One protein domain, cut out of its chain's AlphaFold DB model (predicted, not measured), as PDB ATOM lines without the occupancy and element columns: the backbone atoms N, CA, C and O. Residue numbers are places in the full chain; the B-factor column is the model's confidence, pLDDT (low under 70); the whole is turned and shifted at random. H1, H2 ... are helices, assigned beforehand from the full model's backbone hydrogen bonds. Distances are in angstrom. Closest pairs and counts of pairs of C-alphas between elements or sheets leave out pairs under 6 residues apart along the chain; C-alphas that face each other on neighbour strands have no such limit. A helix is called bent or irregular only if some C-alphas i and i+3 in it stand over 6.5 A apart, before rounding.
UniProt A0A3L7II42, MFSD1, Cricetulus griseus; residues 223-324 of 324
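AT A GLANCE: This is residues 223 to 324 of the 324 residues of the protein "MFSD1" of Cricetulus griseus (UniProt A0A3L7II42). Three long helical stretches run back and forth along one elongated, open frame: H1a goes out, H1b makes a corner at the far end, H2a and H2b return, and H3 goes out again. Short H4 folds back onto H3. The 102 printed residues hold four named helices, H1 to H4 in chain order, and no named strand; the class is all helix. The whole is only just loose, close to compact, with a radius of gyration of the C-alphas of 15.5 A and spans of 50 by 27 by 20 A.

IN THESE COORDINATES: Find C-alpha 226 at (2.334, -17.931, -12.179), where H1, residues 226 to 257, begins. By its hydrogen bonds H1 was assigned as one helix, but it is bent, with C-alphas 247 and 250 7.6 A apart: H1a, 226 to 247, is 32.1 A long, and H1b is 250 to 257. H2, residues 261 to 289, likewise assigned as one helix, is bent, with C-alphas 268 and 271 6.5 A apart, into H2a, 261 to 268, and H2b, 271 to 289, 24.2 A. H3, residues 292 to 312, is 30.2 A long. H4, residues 317 to 320, ends at C-alpha 320, (-9.838, 5.967, -31.067).

HOW THE PARTS SIT: Look at Lys 250 and Ala 264, whose C-alphas, 5.1 A apart, are the closest where H1b touches H2a, about perpendicular at 80 degrees. H2b has a kink of 47 degrees near residue 278. H1a and H3 are close but not clearly touching, the closest C-alphas, Tyr 238 and Val 300, 7.6 A apart. H3 touches H4 with residues 306 to 310 alone, closest at C-alphas 306 and 320, 5.0 A. H1a and H2b are apart. Every O i to N i+4 pair is within hydrogen-bond range in H1b, H2a and H3, against 16 of 18 in H1a and 12 of 15 in H2b; H4 is too short for such a pair.

THE WHOLE: The farthest C-alphas, Asp 223 and Ala 260, are 51.9 A apart. The printed part has no cut, and its three links are tight. Residues 247 and 324 are under 70 in pLDDT.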
ATOM      1  N   ASP A 223       2.851 -27.289 -13.732       85.25
ATOM      2  CA  ASP A 223       4.162 -26.853 -13.238       85.25
ATOM      3  C   ASP A 223       4.576 -25.485 -13.805       85.25
ATOM      4  O   ASP A 223       5.633 -24.938 -13.484       85.25
ATOM      5  N   PHE A 224       3.735 -24.893 -14.655       86.06
ATOM      6  CA  PHE A 224       3.980 -23.581 -15.223       86.06
ATOM      7  C   PHE A 224       3.943 -22.476 -14.163       86.06
ATOM      8  O   PHE A 224       3.040 -22.388 -13.332       86.06
ATOM      9  N   SER A 225       4.923 -21.574 -14.241       89.56
ATOM     10  CA  SER A 225       5.035 -20.431 -13.332       89.56
ATOM     11  C   SER A 225       3.802 -19.513 -13.386       89.56
ATOM     12  O   SER A 225       3.210 -19.310 -14.450       89.56
ATOM     13  N   LEU A 226       3.446 -18.893 -12.254       86.19
ATOM     14  CA  LEU A 226       2.334 -17.931 -12.179       86.19
ATOM     15  C   LEU A 226       2.422 -16.791 -13.217       86.19
ATOM     16  O   LEU A 226       1.392 -16.473 -13.812       86.19
ATOM     17  N   PRO A 227       3.599 -16.195 -13.511       84.81
ATOM     18  CA  PRO A 227       3.715 -15.196 -14.572       84.81
ATOM     19  C   PRO A 227       3.301 -15.717 -15.954       84.81
ATOM     20  O   PRO A 227       2.660 -14.987 -16.706       84.81
ATOM     21  N   LEU A 228       3.618 -16.976 -16.284       84.75
ATOM     22  CA  LEU A 228       3.221 -17.588 -17.557       84.75
ATOM     23  C   LEU A 228       1.696 -17.746 -17.640       84.75
ATOM     24  O   LEU A 228       1.086 -17.378 -18.642       84.75
ATOM     25  N   TRP A 229       1.074 -18.225 -16.560       86.69
ATOM     26  CA  TRP A 229      -0.383 -18.337 -16.469       86.69
ATOM     27  C   TRP A 229      -1.087 -16.989 -16.622       86.69
ATOM     28  O   TRP A 229      -2.088 -16.898 -17.336       86.69
ATOM     29  N   LEU A 230      -0.549 -15.932 -16.010       84.19
ATOM     30  CA  LEU A 230      -1.085 -14.579 -16.163       84.19
ATOM     31  C   LEU A 230      -1.017 -14.105 -17.617       84.19
ATOM     32  O   LEU A 230      -1.996 -13.554 -18.114       84.19
ATOM     33  N   VAL A 231       0.088 -14.365 -18.325       84.75
ATOM     34  CA  VAL A 231       0.208 -14.038 -19.756       84.75
ATOM     35  C   VAL A 231      -0.853 -14.770 -20.579       84.75
ATOM     36  O   VAL A 231      -1.505 -14.144 -21.412       84.75
ATOM     37  N   PHE A 232      -1.091 -16.061 -20.328       85.38
ATOM     38  CA  PHE A 232      -2.132 -16.810 -21.041       85.38
ATOM     39  C   PHE A 232      -3.532 -16.238 -20.814       85.38
ATOM     40  O   PHE A 232      -4.271 -16.047 -21.781       85.38
ATOM     41  N   ILE A 233      -3.882 -15.914 -19.567       86.25
ATOM     42  CA  ILE A 233      -5.181 -15.315 -19.236       86.25
ATOM     43  C   ILE A 233      -5.337 -13.961 -19.933       86.25
ATOM     44  O   ILE A 233      -6.356 -13.728 -20.580       86.25
ATOM     45  N   ILE A 234      -4.318 -13.097 -19.864       85.25
ATOM     46  CA  ILE A 234      -4.332 -11.788 -20.529       85.25
ATOM     47  C   ILE A 234      -4.544 -11.957 -22.038       85.25
ATOM     48  O   ILE A 234      -5.410 -11.291 -22.601       85.25
ATOM     49  N   CYS A 235      -3.819 -12.875 -22.685       85.06
ATOM     50  CA  CYS A 235      -3.974 -13.150 -24.114       85.06
ATOM     51  C   CYS A 235      -5.397 -13.604 -24.463       85.06
ATOM     52  O   CYS A 235      -5.999 -13.060 -25.388       85.06
ATOM     53  N   VAL A 236      -5.958 -14.569 -23.727       85.75
ATOM     54  CA  VAL A 236      -7.319 -15.071 -23.983       85.75
ATOM     55  C   VAL A 236      -8.355 -13.964 -23.790       85.75
ATOM     56  O   VAL A 236      -9.172 -13.737 -24.681       85.75
ATOM     57  N   CYS A 237      -8.302 -13.232 -22.675       85.88
ATOM     58  CA  CYS A 237      -9.221 -12.123 -22.410       85.88
ATOM     59  C   CYS A 237      -9.127 -11.027 -23.481       85.88
ATOM     60  O   CYS A 237     -10.154 -10.520 -23.933       85.88
ATOM     61  N   TYR A 238      -7.913 -10.697 -23.924       84.75
ATOM     62  CA  TYR A 238      -7.682  -9.711 -24.978       84.75
ATOM     63  C   TYR A 238      -8.287 -10.150 -26.318       84.75
ATOM     64  O   TYR A 238      -9.017  -9.385 -26.950       84.75
ATOM     65  N   TYR A 239      -8.069 -11.404 -26.726       82.69
ATOM     66  CA  TYR A 239      -8.651 -11.934 -27.961       82.69
ATOM     67  C   TYR A 239     -10.182 -11.994 -27.925       82.69
ATOM     68  O   TYR A 239     -10.827 -11.686 -28.929       82.69
ATOM     69  N   VAL A 240     -10.767 -12.335 -26.772       82.69
ATOM     70  CA  VAL A 240     -12.227 -12.337 -26.577       82.69
ATOM     71  C   VAL A 240     -12.820 -10.930 -26.713       82.69
ATOM     72  O   VAL A 240     -13.953 -10.807 -27.165       82.69
ATOM     73  N   ALA A 241     -12.075  -9.870 -26.389       81.69
ATOM     74  CA  ALA A 241     -12.524  -8.492 -26.593       81.69
ATOM     75  C   ALA A 241     -12.353  -8.018 -28.051       81.69
ATOM     76  O   ALA A 241     -13.273  -7.433 -28.625       81.69
ATOM     77  N   ILE A 242     -11.202  -8.300 -28.673       81.62
ATOM     78  CA  ILE A 242     -10.855  -7.751 -29.995       81.62
ATOM     79  C   ILE A 242     -11.602  -8.417 -31.151       81.62
ATOM     80  O   ILE A 242     -12.059  -7.719 -32.057       81.62
ATOM     81  N   PHE A 243     -11.739  -9.745 -31.170       79.00
ATOM     82  CA  PHE A 243     -12.354 -10.418 -32.321       79.00
ATOM     83  C   PHE A 243     -13.824 -10.022 -32.550       79.00
ATOM     84  O   PHE A 243     -14.179  -9.739 -33.698       79.00
ATOM     85  N   PRO A 244     -14.681  -9.929 -31.513       80.62
ATOM     86  CA  PRO A 244     -16.030  -9.397 -31.673       80.62
ATOM     87  C   PRO A 244     -16.041  -7.944 -32.148       80.62
ATOM     88  O   PRO A 244     -16.851  -7.607 -33.010       80.62
ATOM     89  N   PHE A 245     -15.135  -7.099 -31.640       81.81
ATOM     90  CA  PHE A 245     -15.022  -5.710 -32.086       81.81
ATOM     91  C   PHE A 245     -14.677  -5.626 -33.574       81.81
ATOM     92  O   PHE A 245     -15.363  -4.947 -34.326       81.81
ATOM     93  N   ILE A 246     -13.686  -6.387 -34.032       78.00
ATOM     94  CA  ILE A 246     -13.317  -6.472 -35.447       78.00
ATOM     95  C   ILE A 246     -14.490  -6.957 -36.314       78.00
ATOM     96  O   ILE A 246     -14.741  -6.404 -37.390       78.00
ATOM     97  N   GLY A 247     -15.194  -8.000 -35.863       69.44
ATOM     98  CA  GLY A 247     -16.270  -8.640 -36.624       69.44
ATOM     99  C   GLY A 247     -17.552  -7.807 -36.698       69.44
ATOM    100  O   GLY A 247     -18.235  -7.816 -37.722       69.44
ATOM    101  N   LEU A 248     -17.876  -7.067 -35.635       77.31
ATOM    102  CA  LEU A 248     -19.099  -6.262 -35.523       77.31
ATOM    103  C   LEU A 248     -18.852  -4.755 -35.679       77.31
ATOM    104  O   LEU A 248     -19.810  -3.988 -35.774       77.31
ATOM    105  N   GLY A 249     -17.593  -4.321 -35.755       80.38
ATOM    106  CA  GLY A 249     -17.189  -2.914 -35.706       80.38
ATOM    107  C   GLY A 249     -17.831  -2.067 -36.796       80.38
ATOM    108  O   GLY A 249     -18.328  -0.978 -36.523       80.38
ATOM    109  N   LYS A 250     -17.960  -2.600 -38.017       77.38
ATOM    110  CA  LYS A 250     -18.696  -1.925 -39.100       77.38
ATOM    111  C   LYS A 250     -20.137  -1.583 -38.697       77.38
ATOM    112  O   LYS A 250     -20.567  -0.450 -38.892       77.38
ATOM    113  N   VAL A 251     -20.876  -2.554 -38.157       75.94
ATOM    114  CA  VAL A 251     -22.273  -2.357 -37.733       75.94
ATOM    115  C   VAL A 251     -22.323  -1.392 -36.553       75.94
ATOM    116  O   VAL A 251     -23.142  -0.482 -36.548       75.94
ATOM    117  N   PHE A 252     -21.391  -1.515 -35.608       85.00
ATOM    118  CA  PHE A 252     -21.257  -0.582 -34.494       85.00
ATOM    119  C   PHE A 252     -21.077   0.872 -34.964       85.00
ATOM    120  O   PHE A 252     -21.778   1.757 -34.477       85.00
ATOM    121  N   PHE A 253     -20.205   1.137 -35.943       84.75
ATOM    122  CA  PHE A 253     -20.007   2.489 -36.480       84.75
ATOM    123  C   PHE A 253     -21.208   3.009 -37.278       84.75
ATOM    124  O   PHE A 253     -21.470   4.212 -37.261       84.75
ATOM    125  N   MET A 254     -21.949   2.130 -37.953       79.25
ATOM    126  CA  MET A 254     -23.195   2.505 -38.626       79.25
ATOM    127  C   MET A 254     -24.277   2.902 -37.617       79.25
ATOM    128  O   MET A 254     -24.820   3.997 -37.711       79.25
ATOM    129  N   GLU A 255     -24.553   2.043 -36.633       85.44
ATOM    130  CA  GLU A 255     -25.645   2.238 -35.672       85.44
ATOM    131  C   GLU A 255     -25.346   3.364 -34.675       85.44
ATOM    132  O   GLU A 255     -26.213   4.181 -34.374       85.44
ATOM    133  N   LYS A 256     -24.109   3.449 -34.167       83.94
ATOM    134  CA  LYS A 256     -23.754   4.423 -33.126       83.94
ATOM    135  C   LYS A 256     -23.400   5.805 -33.672       83.94
ATOM    136  O   LYS A 256     -23.742   6.808 -33.053       83.94
ATOM    137  N   PHE A 257     -22.666   5.862 -34.781       85.81
ATOM    138  CA  PHE A 257     -22.143   7.118 -35.331       85.81
ATOM    139  C   PHE A 257     -22.862   7.557 -36.615       85.81
ATOM    140  O   PHE A 257     -22.536   8.609 -37.159       85.81
ATOM    141  N   GLY A 258     -23.830   6.778 -37.112       84.56
ATOM    142  CA  GLY A 258     -24.599   7.120 -38.311       84.56
ATOM    143  C   GLY A 258     -23.781   7.091 -39.605       84.56
ATOM    144  O   GLY A 258     -24.183   7.697 -40.598       84.56
ATOM    145  N   PHE A 259     -22.615   6.433 -39.618       84.56
ATOM    146  CA  PHE A 259     -21.782   6.379 -40.817       84.56
ATOM    147  C   PHE A 259     -22.409   5.513 -41.909       84.56
ATOM    148  O   PHE A 259     -22.976   4.453 -41.651       84.56
ATOM    149  N   ALA A 260     -22.211   5.917 -43.163       82.50
ATOM    150  CA  ALA A 260     -22.531   5.077 -44.308       82.50
ATOM    151  C   ALA A 260     -21.705   3.778 -44.287       82.50
ATOM    152  O   ALA A 260     -20.554   3.761 -43.848       82.50
ATOM    153  N   SER A 261     -22.262   2.697 -44.839       74.31
ATOM    154  CA  SER A 261     -21.644   1.358 -44.885       74.31
ATOM    155  C   SER A 261     -20.196   1.358 -45.407       74.31
ATOM    156  O   SER A 261     -19.357   0.615 -44.898       74.31
ATOM    157  N   GLN A 262     -19.874   2.212 -46.385       75.00
ATOM    158  CA  GLN A 262     -18.514   2.360 -46.923       75.00
ATOM    159  C   GLN A 262     -17.576   3.081 -45.944       75.00
ATOM    160  O   GLN A 262     -16.490   2.578 -45.668       75.00
ATOM    161  N   SER A 263     -18.006   4.201 -45.356       78.00
ATOM    162  CA  SER A 263     -17.219   4.954 -44.369       78.00
ATOM    163  C   SER A 263     -16.980   4.150 -43.086       78.00
ATOM    164  O   SER A 263     -15.858   4.104 -42.593       78.00
ATOM    165  N   ALA A 264     -17.999   3.448 -42.584       75.56
ATOM    166  CA  ALA A 264     -17.886   2.557 -41.429       75.56
ATOM    167  C   ALA A 264     -16.923   1.387 -41.689       75.56
ATOM    168  O   ALA A 264     -16.140   1.010 -40.818       75.56
ATOM    169  N   SER A 265     -16.947   0.831 -42.906       73.31
ATOM    170  CA  SER A 265     -16.001  -0.210 -43.315       73.31
ATOM    171  C   SER A 265     -14.568   0.314 -43.394       73.31
ATOM    172  O   SER A 265     -13.653  -0.408 -43.011       73.31
ATOM    173  N   ALA A 266     -14.380   1.548 -43.874       79.38
ATOM    174  CA  ALA A 266     -13.070   2.186 -43.939       79.38
ATOM    175  C   ALA A 266     -12.493   2.427 -42.539       79.38
ATOM    176  O   ALA A 266     -11.340   2.102 -42.305       79.38
ATOM    177  N   ILE A 267     -13.303   2.915 -41.592       82.25
ATOM    178  CA  ILE A 267     -12.883   3.091 -40.192       82.25
ATOM    179  C   ILE A 267     -12.491   1.740 -39.577       82.25
ATOM    180  O   ILE A 267     -11.442   1.631 -38.951       82.25
ATOM    181  N   ASN A 268     -13.295   0.695 -39.788       79.69
ATOM    182  CA  ASN A 268     -13.022  -0.632 -39.231       79.69
ATOM    183  C   ASN A 268     -11.729  -1.264 -39.785       79.69
ATOM    184  O   ASN A 268     -11.034  -1.975 -39.064       79.69
ATOM    185  N   SER A 269     -11.379  -1.008 -41.051       76.50
ATOM    186  CA  SER A 269     -10.166  -1.565 -41.665       76.50
ATOM    187  C   SER A 269      -8.876  -0.833 -41.275       76.50
ATOM    188  O   SER A 269      -7.795  -1.398 -41.461       76.50
ATOM    189  N   VAL A 270      -8.960   0.367 -40.681       82.50
ATOM    190  CA  VAL A 270      -7.794   1.135 -40.194       82.50
ATOM    191  C   VAL A 270      -6.927   0.316 -39.244       82.50
ATOM    192  O   VAL A 270      -5.706   0.360 -39.370       82.50
ATOM    193  N   VAL A 271      -7.533  -0.482 -38.357       80.38
ATOM    194  CA  VAL A 271      -6.800  -1.330 -37.395       80.38
ATOM    195  C   VAL A 271      -5.822  -2.252 -38.121       80.38
ATOM    196  O   VAL A 271      -4.678  -2.413 -37.708       80.38
ATOM    197  N   TYR A 272      -6.232  -2.814 -39.258       76.50
ATOM    198  CA  TYR A 272      -5.378  -3.687 -40.060       76.50
ATOM    199  C   TYR A 272      -4.331  -2.922 -40.860       76.50
ATOM    200  O   TYR A 272      -3.179  -3.355 -40.925       76.50
ATOM    201  N   VAL A 273      -4.720  -1.784 -41.438       81.88
ATOM    202  CA  VAL A 273      -3.829  -0.947 -42.248       81.88
ATOM    203  C   VAL A 273      -2.704  -0.359 -41.402       81.88
ATOM    204  O   VAL A 273      -1.568  -0.341 -41.859       81.88
ATOM    205  N   ILE A 274      -2.990   0.076 -40.172       84.94
ATOM    206  CA  ILE A 274      -1.984   0.580 -39.228       84.94
ATOM    207  C   ILE A 274      -1.180  -0.577 -38.629       84.94
ATOM    208  O   ILE A 274       0.043  -0.484 -38.525       84.94
ATOM    209  N   SER A 275      -1.829  -1.693 -38.277       84.56
ATOM    210  CA  SER A 275      -1.141  -2.861 -37.711       84.56
ATOM    211  C   SER A 275      -0.069  -3.414 -38.653       84.56
ATOM    212  O   SER A 275       0.984  -3.828 -38.171       84.56
ATOM    213  N   ALA A 276      -0.278  -3.380 -39.973       85.75
ATOM    214  CA  ALA A 276       0.681  -3.915 -40.939       85.75
ATOM    215  C   ALA A 276       2.090  -3.276 -40.834       85.75
ATOM    216  O   ALA A 276       3.034  -4.008 -40.566       85.75
ATOM    217  N   PRO A 277       2.291  -1.951 -40.970       90.31
ATOM    218  CA  PRO A 277       3.602  -1.330 -40.787       90.31
ATOM    219  C   PRO A 277       4.019  -1.195 -39.317       90.31
ATOM    220  O   PRO A 277       5.217  -1.154 -39.036       90.31
ATOM    221  N   MET A 278       3.078  -1.133 -38.368       90.00
ATOM    222  CA  MET A 278       3.420  -0.948 -36.953       90.00
ATOM    223  C   MET A 278       3.909  -2.226 -36.270       90.00
ATOM    224  O   MET A 278       4.745  -2.142 -35.375       90.00
ATOM    225  N   SER A 279       3.455  -3.408 -36.698       91.12
ATOM    226  CA  SER A 279       3.893  -4.696 -36.136       91.12
ATOM    227  C   SER A 279       5.423  -4.896 -36.137       91.12
ATOM    228  O   SER A 279       5.962  -5.258 -35.093       91.12
ATOM    229  N   PRO A 280       6.173  -4.634 -37.227       92.69
ATOM    230  CA  PRO A 280       7.620  -4.816 -37.261       92.69
ATOM    231  C   PRO A 280       8.330  -3.680 -36.528       92.69
ATOM    232  O   PRO A 280       9.356  -3.918 -35.896       92.69
ATOM    233  N   VAL A 281       7.768  -2.465 -36.543       93.50
ATOM    234  CA  VAL A 281       8.286  -1.328 -35.768       93.50
ATOM    235  C   VAL A 281       8.219  -1.633 -34.274       93.50
ATOM    236  O   VAL A 281       9.234  -1.535 -33.589       93.50
ATOM    237  N   PHE A 282       7.061  -2.062 -33.766       91.56
ATOM    238  CA  PHE A 282       6.929  -2.465 -32.368       91.56
ATOM    239  C   PHE A 282       7.735  -3.724 -32.058       91.56
ATOM    240  O   PHE A 282       8.368  -3.764 -31.010       91.56
ATOM    241  N   GLY A 283       7.817  -4.690 -32.976       90.69
ATOM    242  CA  GLY A 283       8.708  -5.846 -32.839       90.69
ATOM    243  C   GLY A 283      10.163  -5.428 -32.591       90.69
ATOM    244  O   GLY A 283      10.774  -5.865 -31.619       90.69
ATOM    245  N   LEU A 284      10.683  -4.491 -33.391       92.12
ATOM    246  CA  LEU A 284      12.021  -3.911 -33.216       92.12
ATOM    247  C   LEU A 284      12.178  -3.127 -31.913       92.12
ATOM    248  O   LEU A 284      13.227  -3.193 -31.273       92.12
ATOM    249  N   LEU A 285      11.173  -2.334 -31.536       91.56
ATOM    250  CA  LEU A 285      11.214  -1.543 -30.305       91.56
ATOM    251  C   LEU A 285      11.236  -2.450 -29.074       91.56
ATOM    252  O   LEU A 285      12.049  -2.223 -28.175       91.56
ATOM    253  N   VAL A 286      10.406  -3.492 -29.054       90.88
ATOM    254  CA  VAL A 286      10.380  -4.508 -27.995       90.88
ATOM    255  C   VAL A 286      11.714  -5.252 -27.954       90.88
ATOM    256  O   VAL A 286      12.295  -5.389 -26.883       90.88
ATOM    257  N   ASP A 287      12.266  -5.634 -29.106       90.44
ATOM    258  CA  ASP A 287      13.579  -6.284 -29.182       90.44
ATOM    259  C   ASP A 287      14.726  -5.400 -28.648       90.44
ATOM    260  O   ASP A 287      15.637  -5.894 -27.976       90.44
ATOM    261  N   LYS A 288      14.686  -4.084 -28.904       88.81
ATOM    262  CA  LYS A 288      15.699  -3.128 -28.417       88.81
ATOM    263  C   LYS A 288      15.563  -2.804 -26.932       88.81
ATOM    264  O   LYS A 288      16.574  -2.673 -26.244       88.81
ATOM    265  N   THR A 289      14.337  -2.621 -26.452       89.62
ATOM    266  CA  THR A 289      14.052  -2.178 -25.074       89.62
ATOM    267  C   THR A 289      13.923  -3.339 -24.085       89.62
ATOM    268  O   THR A 289      14.150  -3.158 -22.886       89.62
ATOM    269  N   GLY A 290      13.595  -4.535 -24.577       83.56
ATOM    270  CA  GLY A 290      13.267  -5.704 -23.772       83.56
ATOM    271  C   GLY A 290      11.980  -5.517 -22.962       83.56
ATOM    272  O   GLY A 290      11.101  -4.729 -23.305       83.56
ATOM    273  N   LYS A 291      11.884  -6.243 -21.839       84.56
ATOM    274  CA  LYS A 291      10.773  -6.148 -20.871       84.56
ATOM    275  C   LYS A 291       9.393  -6.355 -21.514       84.56
ATOM    276  O   LYS A 291       8.474  -5.572 -21.283       84.56
ATOM    277  N   ASN A 292       9.237  -7.442 -22.272       83.44
ATOM    278  CA  ASN A 292       8.020  -7.776 -23.029       83.44
ATOM    279  C   ASN A 292       6.725  -7.622 -22.206       83.44
ATOM    280  O   ASN A 292       5.727  -7.134 -22.720       83.44
ATOM    281  N   ILE A 293       6.753  -7.966 -20.914       83.19
ATOM    282  CA  ILE A 293       5.594  -7.839 -20.016       83.19
ATOM    283  C   ILE A 293       5.116  -6.382 -19.893       83.19
ATOM    284  O   ILE A 293       3.915  -6.140 -19.905       83.19
ATOM    285  N   ILE A 294       6.024  -5.402 -19.817       86.50
ATOM    286  CA  ILE A 294       5.647  -3.981 -19.716       86.50
ATOM    287  C   ILE A 294       4.959  -3.527 -21.003       86.50
ATOM    288  O   ILE A 294       3.924  -2.874 -20.938       86.50
ATOM    289  N   TRP A 295       5.482  -3.927 -22.163       89.06
ATOM    290  CA  TRP A 295       4.847  -3.642 -23.451       89.06
ATOM    291  C   TRP A 295       3.448  -4.247 -23.557       89.06
ATOM    292  O   TRP A 295       2.534  -3.567 -24.016       89.06
ATOM    293  N   VAL A 296       3.260  -5.479 -23.074       85.56
ATOM    294  CA  VAL A 296       1.935  -6.116 -23.005       85.56
ATOM    295  C   VAL A 296       0.994  -5.325 -22.091       85.56
ATOM    296  O   VAL A 296      -0.136  -5.047 -22.482       85.56
ATOM    297  N   LEU A 297       1.448  -4.899 -20.907       85.50
ATOM    298  CA  LEU A 297       0.634  -4.088 -19.991       85.50
ATOM    299  C   LEU A 297       0.256  -2.729 -20.600       85.50
ATOM    300  O   LEU A 297      -0.902  -2.321 -20.515       85.50
ATOM    301  N   CYS A 298       1.204  -2.050 -21.249       89.38
ATOM    302  CA  CYS A 298       0.947  -0.797 -21.958       89.38
ATOM    303  C   CYS A 298      -0.056  -0.987 -23.104       89.38
ATOM    304  O   CYS A 298      -0.948  -0.154 -23.261       89.38
ATOM    305  N   ALA A 299       0.053  -2.078 -23.869       88.19
ATOM    306  CA  ALA A 299      -0.886  -2.400 -24.939       88.19
ATOM    307  C   ALA A 299      -2.304  -2.609 -24.389       88.19
ATOM    308  O   ALA A 299      -3.237  -1.965 -24.856       88.19
ATOM    309  N   VAL A 300      -2.461  -3.412 -23.331       86.06
ATOM    310  CA  VAL A 300      -3.769  -3.657 -22.697       86.06
ATOM    311  C   VAL A 300      -4.382  -2.361 -22.157       86.06
ATOM    312  O   VAL A 300      -5.562  -2.103 -22.389       86.06
ATOM    313  N   ALA A 301      -3.594  -1.521 -21.479       89.00
ATOM    314  CA  ALA A 301      -4.071  -0.238 -20.963       89.00
ATOM    315  C   ALA A 301      -4.506   0.711 -22.092       89.00
ATOM    316  O   ALA A 301      -5.558   1.342 -22.004       89.00
ATOM    317  N   THR A 302      -3.726   0.775 -23.171       89.00
ATOM    318  CA  THR A 302      -4.019   1.628 -24.329       89.00
ATOM    319  C   THR A 302      -5.281   1.154 -25.048       89.00
ATOM    320  O   THR A 302      -6.193   1.950 -25.259       89.00
ATOM    321  N   THR A 303      -5.404  -0.148 -25.324       86.62
ATOM    322  CA  THR A 303      -6.608  -0.727 -25.934       86.62
ATOM    323  C   THR A 303      -7.845  -0.493 -25.063       86.62
ATOM    324  O   THR A 303      -8.912  -0.185 -25.600       86.62
ATOM    325  N   LEU A 304      -7.726  -0.582 -23.732       87.31
ATOM    326  CA  LEU A 304      -8.827  -0.281 -22.814       87.31
ATOM    327  C   LEU A 304      -9.284   1.175 -22.947       87.31
ATOM    328  O   LEU A 304     -10.482   1.422 -23.077       87.31
ATOM    329  N   VAL A 305      -8.348   2.128 -22.976       88.75
ATOM    330  CA  VAL A 305      -8.661   3.550 -23.188       88.75
ATOM    331  C   VAL A 305      -9.377   3.749 -24.524       88.75
ATOM    332  O   VAL A 305     -10.427   4.390 -24.552       88.75
ATOM    333  N   SER A 306      -8.890   3.136 -25.604       87.25
ATOM    334  CA  SER A 306      -9.528   3.200 -26.926       87.25
ATOM    335  C   SER A 306     -10.970   2.683 -26.904       87.25
ATOM    336  O   SER A 306     -11.879   3.334 -27.419       87.25
ATOM    337  N   HIS A 307     -11.210   1.540 -26.254       86.00
ATOM    338  CA  HIS A 307     -12.551   0.965 -26.139       86.00
ATOM    339  C   HIS A 307     -13.463   1.816 -25.251       86.00
ATOM    340  O   HIS A 307     -14.629   2.003 -25.590       86.00
ATOM    341  N   MET A 308     -12.952   2.389 -24.157       86.38
ATOM    342  CA  MET A 308     -13.718   3.319 -23.320       86.38
ATOM    343  C   MET A 308     -14.080   4.596 -24.084       86.38
ATOM    344  O   MET A 308     -15.221   5.052 -23.998       86.38
ATOM    345  N   MET A 309     -13.158   5.140 -24.886       85.50
ATOM    346  CA  MET A 309     -13.438   6.274 -25.769       85.50
ATOM    347  C   MET A 309     -14.552   5.926 -26.759       85.50
ATOM    348  O   MET A 309     -15.534   6.661 -26.854       85.50
ATOM    349  N   LEU A 310     -14.460   4.780 -27.439       84.44
ATOM    350  CA  LEU A 310     -15.495   4.329 -28.370       84.44
ATOM    351  C   LEU A 310     -16.825   4.027 -27.681       84.44
ATOM    352  O   LEU A 310     -17.865   4.243 -28.294       84.44
ATOM    353  N   ALA A 311     -16.829   3.542 -26.440       84.50
ATOM    354  CA  ALA A 311     -18.038   3.168 -25.710       84.50
ATOM    355  C   ALA A 311     -18.777   4.378 -25.121       84.50
ATOM    356  O   ALA A 311     -20.000   4.462 -25.256       84.50
ATOM    357  N   PHE A 312     -18.062   5.336 -24.532       85.19
ATOM    358  CA  PHE A 312     -18.669   6.422 -23.751       85.19
ATOM    359  C   PHE A 312     -18.641   7.791 -24.434       85.19
ATOM    360  O   PHE A 312     -19.296   8.713 -23.955       85.19
ATOM    361  N   THR A 313     -17.935   7.941 -25.558       84.56
ATOM    362  CA  THR A 313     -17.869   9.217 -26.287       84.56
ATOM    363  C   THR A 313     -18.423   9.104 -27.708       84.56
ATOM    364  O   THR A 313     -18.549   8.012 -28.265       84.56
ATOM    365  N   PHE A 314     -18.752  10.261 -28.290       78.44
ATOM    366  CA  PHE A 314     -19.078  10.441 -29.711       78.44
ATOM    367  C   PHE A 314     -17.958  11.181 -30.452       78.44
ATOM    368  O   PHE A 314     -18.188  11.850 -31.459       78.44
ATOM    369  N   TRP A 315     -16.733  11.111 -29.928       77.75
ATOM    370  CA  TRP A 315     -15.576  11.688 -30.595       77.75
ATOM    371  C   TRP A 315     -15.295  10.980 -31.910       77.75
ATOM    372  O   TRP A 315     -15.707   9.841 -32.120       77.75
ATOM    373  N   ASN A 316     -14.580  11.679 -32.793       78.38
ATOM    374  CA  ASN A 316     -14.235  11.168 -34.106       78.38
ATOM    375  C   ASN A 316     -13.577   9.772 -33.968       78.38
ATOM    376  O   ASN A 316     -12.464   9.682 -33.438       78.38
ATOM    377  N   PRO A 317     -14.238   8.685 -34.424       78.25
ATOM    378  CA  PRO A 317     -13.787   7.325 -34.135       78.25
ATOM    379  C   PRO A 317     -12.453   6.998 -34.794       78.25
ATOM    380  O   PRO A 317     -11.748   6.120 -34.313       78.25
ATOM    381  N   TRP A 318     -12.044   7.755 -35.814       79.31
ATOM    382  CA  TRP A 318     -10.713   7.644 -36.402       79.31
ATOM    383  C   TRP A 318      -9.594   7.808 -35.361       79.31
ATOM    384  O   TRP A 318      -8.579   7.129 -35.452       79.31
ATOM    385  N   ILE A 319      -9.790   8.653 -34.343       79.25
ATOM    386  CA  ILE A 319      -8.788   8.903 -33.296       79.25
ATOM    387  C   ILE A 319      -8.683   7.709 -32.346       79.25
ATOM    388  O   ILE A 319      -7.582   7.320 -31.972       79.25
ATOM    389  N   ALA A 320      -9.816   7.113 -31.971       79.12
ATOM    390  CA  ALA A 320      -9.838   5.967 -31.067       79.12
ATOM    391  C   ALA A 320      -9.371   4.668 -31.748       79.12
ATOM    392  O   ALA A 320      -8.933   3.753 -31.061       79.12
ATOM    393  N   MET A 321      -9.418   4.615 -33.082       79.94
ATOM    394  CA  MET A 321      -9.019   3.453 -33.885       79.94
ATOM    395  C   MET A 321      -7.513   3.345 -34.158       79.94
ATOM    396  O   MET A 321      -7.036   2.307 -34.603       79.94
ATOM    397  N   ILE A 322      -6.746   4.414 -33.929       78.62
ATOM    398  CA  ILE A 322      -5.281   4.402 -34.065       78.62
ATOM    399  C   ILE A 322      -4.605   3.629 -32.911       78.62
ATOM    400  O   ILE A 322      -3.729   2.812 -33.190       78.62
ATOM    401  N   PRO A 323      -4.963   3.871 -31.632       71.31
ATOM    402  CA  PRO A 323      -4.383   3.164 -30.489       71.31
ATOM    403  C   PRO A 323      -5.063   1.828 -30.131       71.31
ATOM    404  O   PRO A 323      -4.609   1.159 -29.206       71.31
ATOM    405  N   SER A 324      -6.184   1.468 -30.767       61.03
ATOM    406  CA  SER A 324      -6.958   0.240 -30.493       61.03
ATOM    407  C   SER A 324      -6.320  -1.014 -31.078       61.03
ATOM    408  O   SER A 324      -6.187  -1.987 -30.301       61.03
TER     409      SER A 324